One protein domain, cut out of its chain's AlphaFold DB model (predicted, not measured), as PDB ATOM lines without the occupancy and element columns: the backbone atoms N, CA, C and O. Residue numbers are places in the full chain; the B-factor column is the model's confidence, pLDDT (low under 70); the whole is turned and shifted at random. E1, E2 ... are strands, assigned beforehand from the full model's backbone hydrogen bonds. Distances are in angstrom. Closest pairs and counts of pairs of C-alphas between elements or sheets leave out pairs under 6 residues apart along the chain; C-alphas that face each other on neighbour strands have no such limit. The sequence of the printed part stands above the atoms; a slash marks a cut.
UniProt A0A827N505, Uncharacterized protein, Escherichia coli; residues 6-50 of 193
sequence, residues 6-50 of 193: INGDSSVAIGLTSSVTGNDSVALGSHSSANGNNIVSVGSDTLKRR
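What this domain is: This is residues 6 to 50 of the 193 residues of an uncharacterized protein of Escherichia coli (UniProt A0A827N505). With little regular structure in named elements, the chain is wound in stacked turns, a short solenoid. E1, E2 and residues 40 to 41 run side by side along one wall, and residues 19 to 20 and 33 to 34 along the other. Residues 46 to 50 extend past the turns at one end. The 45 printed residues hold two named strands, E1 then E2, in a parallel sheet of order E1, E2, and no named helix; the class is all strand, with 6 residues in named elements. The whole is compact, radius of gyration of the C-alphas 8.9 A, spanning 25 by 17 by 13 A.

How they stand to each other: E1, residues 12 to 14, and E2, residues 26 to 28, are parallel neighbours at 5 degrees. C-alphas 12 and 26 face each other at 4.7 A. N 14 and O 27 are within hydrogen-bond range at 2.9 A. Residues 19 to 20 pair with 33 to 34, and 26 to 27 of E2 with 40 to 41, both parallel.

Where its parts are: E1 begins at C-alpha 12 (148.068, 123.262, 128.218) and measures 6.7 A. E2 measures 6.2 A and ends at C-alpha 28 (148.090, 124.317, 136.349).

The domain as a whole: The C-alphas of Asp 9 and Arg 50 are the farthest apart, 26.8 A. The link E1 to E2 is long, 11 residues. The printed part has no cut, and no printed residue is under 70 in pLDDT.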
ATOM      1  N   ILE A   6     140.049 122.636 126.952       96.56
ATOM      2  CA  ILE A   6     140.977 123.554 126.279       96.56
ATOM      3  C   ILE A   6     140.259 124.074 125.033       96.56
ATOM      4  O   ILE A   6     139.980 123.289 124.133       96.56
ATOM      5  N   ASN A   7     139.904 125.361 125.019       95.81
ATOM      6  CA  ASN A   7     139.338 126.037 123.843       95.81
ATOM      7  C   ASN A   7     140.307 127.064 123.229       95.81
ATOM      8  O   ASN A   7     139.999 127.590 122.167       95.81
ATOM      9  N   GLY A   8     141.404 127.398 123.916       94.62
ATOM     10  CA  GLY A   8     142.443 128.285 123.394       94.62
ATOM     11  C   GLY A   8     143.497 127.509 122.609       94.62
ATOM     12  O   GLY A   8     143.847 126.383 122.974       94.62
ATOM     13  N   ASP A   9     144.014 128.121 121.550       95.81
ATOM     14  CA  ASP A   9     145.068 127.543 120.721       95.81
ATOM     15  C   ASP A   9     146.389 127.434 121.506       95.81
ATOM     16  O   ASP A   9     146.621 128.172 122.468       95.81
ATOM     17  N   SER A  10     147.257 126.490 121.122       97.44
ATOM     18  CA  SER A  10     148.617 126.326 121.684       97.44
ATOM     19  C   SER A  10     148.688 126.229 123.220       97.44
ATOM     20  O   SER A  10     149.629 126.713 123.847       97.44
ATOM     21  N   SER A  11     147.682 125.618 123.847       97.94
ATOM     22  CA  SER A  11     147.474 125.693 125.297       97.94
ATOM     23  C   SER A  11     147.619 124.360 126.036       97.94
ATOM     24  O   SER A  11     147.488 123.279 125.461       97.94
ATOM     25  N   VAL A  12     147.851 124.432 127.351       97.62
ATOM     26  CA  VAL A  12     148.068 123.262 128.218       97.62
ATOM     27  C   VAL A  12     147.166 123.313 129.453       97.62
ATOM     28  O   VAL A  12     147.119 124.309 130.169       97.62
ATOM     29  N   ALA A  13     146.491 122.204 129.769       97.12
ATOM     30  CA  ALA A  13     145.699 122.066 130.994       97.12
ATOM     31  C   ALA A  13     146.123 120.831 131.800       97.12
ATOM     32  O   ALA A  13     146.041 119.699 131.323       97.12
ATOM     33  N   ILE A  14     146.532 121.038 133.055       95.81
ATOM     34  CA  ILE A  14     147.013 119.984 133.959       95.81
ATOM     35  C   ILE A  14     146.161 119.987 135.231       95.81
ATOM     36  O   ILE A  14     146.327 120.851 136.081       95.81
ATOM     37  N   GLY A  15     145.253 119.020 135.387       95.00
ATOM     38  CA  GLY A  15     144.404 118.885 136.581       95.00
ATOM     39  C   GLY A  15     143.047 118.243 136.288       95.00
ATOM     40  O   GLY A  15     142.693 118.039 135.133       95.00
ATOM     41  N   LEU A  16     142.292 117.880 137.325       96.00
ATOM     42  CA  LEU A  16     140.851 117.604 137.201       96.00
ATOM     43  C   LEU A  16     140.134 118.936 136.964       96.00
ATOM     44  O   LEU A  16     140.520 119.910 137.605       96.00
ATOM     45  N   THR A  17     139.138 118.986 136.069       95.62
ATOM     46  CA  THR A  17     138.289 120.183 135.845       95.62
ATOM     47  C   THR A  17     139.050 121.488 135.551       95.62
ATOM     48  O   THR A  17     138.513 122.577 135.751       95.62
ATOM     49  N   SER A  18     140.301 121.417 135.078       97.44
ATOM     50  CA  SER A  18     141.030 122.608 134.635       97.44
ATOM     51  C   SER A  18     140.538 123.075 133.262       97.44
ATOM     52  O   SER A  18     140.179 122.260 132.405       97.44
ATOM     53  N   SER A  19     140.504 124.393 133.063       97.69
ATOM     54  CA  SER A  19     139.962 125.032 131.862       97.69
ATOM     55  C   SER A  19     140.924 126.079 131.301       97.69
ATOM     56  O   SER A  19     141.466 126.890 132.046       97.69
ATOM     57  N   VAL A  20     141.116 126.096 129.984       98.19
ATOM     58  CA  VAL A  20     141.892 127.128 129.281       98.19
ATOM     59  C   VAL A  20     141.051 127.692 128.145       98.19
ATOM     60  O   VAL A  20     140.578 126.940 127.291       98.19
ATOM     61  N   THR A  21     140.840 129.008 128.144       97.69
ATOM     62  CA  THR A  21     140.120 129.708 127.068       97.69
ATOM     63  C   THR A  21     140.971 130.738 126.340       97.69
ATOM     64  O   THR A  21     140.606 131.101 125.230       97.69
ATOM     65  N   GLY A  22     142.064 131.217 126.939       97.62
ATOM     66  CA  GLY A  22     143.023 132.069 126.237       97.62
ATOM     67  C   GLY A  22     144.043 131.252 125.448       97.62
ATOM     68  O   GLY A  22     144.348 130.123 125.824       97.62
ATOM     69  N   ASN A  23     144.559 131.827 124.366       97.88
ATOM     70  CA  ASN A  23     145.593 131.230 123.523       97.88
ATOM     71  C   ASN A  23     146.969 131.297 124.203       97.88
ATOM     72  O   ASN A  23     147.229 132.206 124.994       97.88
ATOM     73  N   ASP A  24     147.858 130.360 123.870       98.25
ATOM     74  CA  ASP A  24     149.232 130.286 124.389       98.25
ATOM     75  C   ASP A  24     149.311 130.272 125.931       98.25
ATOM     76  O   ASP A  24     150.187 130.896 126.535       98.25
ATOM     77  N   SER A  25     148.371 129.587 126.592       98.44
ATOM     78  CA  SER A  25     148.195 129.653 128.048       98.44
ATOM     79  C   SER A  25     148.250 128.290 128.740       98.44
ATOM     80  O   SER A  25     148.022 127.234 128.146       98.44
ATOM     81  N   VAL A  26     148.520 128.314 130.050       98.44
ATOM     82  CA  VAL A  26     148.623 127.119 130.896       98.44
ATOM     83  C   VAL A  26     147.704 127.223 132.114       98.44
ATOM     84  O   VAL A  26     147.851 128.131 132.928       98.44
ATOM     85  N   ALA A  27     146.799 126.260 132.305       98.19
ATOM     86  CA  ALA A  27     146.082 126.068 133.572       98.19
ATOM     87  C   ALA A  27     146.717 124.921 134.373       98.19
ATOM     88  O   ALA A  27     146.625 123.752 133.986       98.19
ATOM     89  N   LEU A  28     147.339 125.249 135.509       97.88
ATOM     90  CA  LEU A  28     148.090 124.317 136.349       97.88
ATOM     91  C   LEU A  28     147.372 124.057 137.683       97.88
ATOM     92  O   LEU A  28     147.215 124.948 138.520       97.88
ATOM     93  N   GLY A  29     146.951 122.812 137.893       97.69
ATOM     94  CA  GLY A  29     146.233 122.331 139.072       97.69
ATOM     95  C   GLY A  29     144.744 122.072 138.820       97.69
ATOM     96  O   GLY A  29     144.130 122.618 137.905       97.69
ATOM     97  N   SER A  30     144.138 121.228 139.661       97.06
ATOM     98  CA  SER A  30     142.706 120.918 139.559       97.06
ATOM     99  C   SER A  30     141.839 122.159 139.784       97.06
ATOM    100  O   SER A  30     142.117 122.927 140.704       97.06
ATOM    101  N   HIS A  31     140.777 122.345 139.005       96.69
ATOM    102  CA  HIS A  31     139.914 123.536 139.033       96.69
ATOM    103  C   HIS A  31     140.626 124.862 138.684       96.69
ATOM    104  O   HIS A  31     140.097 125.932 138.984       96.69
ATOM    105  N   SER A  32     141.823 124.829 138.087       98.19
ATOM    106  CA  SER A  32     142.477 126.050 137.595       98.19
ATOM    107  C   SER A  32     141.856 126.521 136.277       98.19
ATOM    108  O   SER A  32     141.518 125.698 135.427       98.19
ATOM    109  N   SER A  33     141.748 127.835 136.091       98.12
ATOM    110  CA  SER A  33     141.221 128.477 134.884       98.12
ATOM    111  C   SER A  33     142.227 129.487 134.339       98.12
ATOM    112  O   SER A  33     142.628 130.402 135.061       98.12
ATOM    113  N   ALA A  34     142.638 129.332 133.081       98.25
ATOM    114  CA  ALA A  34     143.480 130.290 132.363       98.25
ATOM    115  C   ALA A  34     142.656 130.977 131.264       98.25
ATOM    116  O   ALA A  34     142.465 130.436 130.173       98.25
ATOM    117  N   ASN A  35     142.123 132.159 131.590       96.75
ATOM    118  CA  ASN A  35     141.143 132.849 130.743       96.75
ATOM    119  C   ASN A  35     141.751 133.948 129.852       96.75
ATOM    120  O   ASN A  35     141.100 134.376 128.905       96.75
ATOM    121  N   GLY A  36     142.971 134.402 130.154       96.94
ATOM    122  CA  GLY A  36     143.736 135.344 129.328       96.94
ATOM    123  C   GLY A  36     144.724 134.630 128.405       96.94
ATOM    124  O   GLY A  36     145.037 133.458 128.626       96.94
ATOM    125  N   ASN A  37     145.215 135.331 127.382       98.19
ATOM    126  CA  ASN A  37     146.273 134.831 126.499       98.19
ATOM    127  C   ASN A  37     147.649 134.972 127.165       98.19
ATOM    128  O   ASN A  37     147.845 135.903 127.947       98.19
ATOM    129  N   ASN A  38     148.594 134.093 126.829       98.12
ATOM    130  CA  ASN A  38     149.990 134.160 127.280       98.12
ATOM    131  C   ASN A  38     150.164 134.183 128.816       98.12
ATOM    132  O   ASN A  38     151.030 134.890 129.335       98.12
ATOM    133  N   ILE A  39     149.354 133.422 129.565       98.19
ATOM    134  CA  ILE A  39     149.451 133.342 131.034       98.19
ATOM    135  C   ILE A  39     149.623 131.912 131.541       98.19
ATOM    136  O   ILE A  39     149.147 130.943 130.952       98.19
ATOM    137  N   VAL A  40     150.208 131.797 132.733       98.44
ATOM    138  CA  VAL A  40     150.158 130.579 133.546       98.44
ATOM    139  C   VAL A  40     149.265 130.840 134.754       98.44
ATOM    140  O   VAL A  40     149.604 131.627 135.635       98.44
ATOM    141  N   SER A  41     148.116 130.173 134.815       98.19
ATOM    142  CA  SER A  41     147.204 130.245 135.953       98.19
ATOM    143  C   SER A  41     147.402 129.058 136.888       98.19
ATOM    144  O   SER A  41     147.235 127.902 136.498       98.19
ATOM    145  N   VAL A  42     147.708 129.337 138.156       98.44
ATOM    146  CA  VAL A  42     147.826 128.326 139.224       98.44
ATOM    147  C   VAL A  42     146.530 128.156 140.029       98.44
ATOM    148  O   VAL A  42     146.528 127.539 141.096       98.44
ATOM    149  N   GLY A  43     145.419 128.720 139.554       97.94
ATOM    150  CA  GLY A  43     144.140 128.751 140.257       97.94
ATOM    151  C   GLY A  43     142.998 129.250 139.373       97.94
ATOM    152  O   GLY A  43     143.053 129.140 138.157       97.94
ATOM    153  N   SER A  44     141.951 129.783 139.978       97.69
ATOM    154  CA  SER A  44     140.801 130.416 139.334       97.69
ATOM    155  C   SER A  44     140.436 131.698 140.087       97.69
ATOM    156  O   SER A  44     141.110 132.075 141.050       97.69
ATOM    157  N   ASP A  45     139.361 132.376 139.695       96.81
ATOM    158  CA  ASP A  45     138.889 133.592 140.369       96.81
ATOM    159  C   ASP A  45     138.599 133.362 141.858       96.81
ATOM    160  O   ASP A  45     138.948 134.195 142.695       96.81
ATOM    161  N   THR A  46     138.086 132.182 142.208       97.00
ATOM    162  CA  THR A  46     137.722 131.814 143.583       97.00
ATOM    163  C   THR A  46     138.751 130.922 144.280       97.00
ATOM    164  O   THR A  46     138.760 130.856 145.506       97.00
ATOM    165  N   LEU A  47     139.650 130.267 143.540       97.81
ATOM    166  CA  LEU A  47     140.684 129.390 144.095       97.81
ATOM    167  C   LEU A  47     142.078 129.940 143.801       97.81
ATOM    168  O   LEU A  47     142.494 129.994 142.652       97.81
ATOM    169  N   LYS A  48     142.861 130.276 144.826       98.38
ATOM    170  CA  LYS A  48     144.266 130.685 144.662       98.38
ATOM    171  C   LYS A  48     145.196 129.647 145.278       98.38
ATOM    172  O   LYS A  48     144.857 129.010 146.273       98.38
ATOM    173  N   ARG A  49     146.387 129.488 144.700       98.38
ATOM    174  CA  ARG A  49     147.455 128.648 145.254       98.38
ATOM    175  C   ARG A  49     148.675 129.496 145.551       98.38
ATOM    176  O   ARG A  49     148.988 130.420 144.808       98.38
ATOM    177  N   ARG A  50     149.377 129.152 146.628       98.31
ATOM    178  CA  ARG A  50     150.719 129.676 146.879       98.31
ATOM    179  C   ARG A  50     151.710 128.968 145.959       98.31
ATOM    180  O   ARG A  50     151.598 127.760 145.763       98.31
TER     181      ARG A  50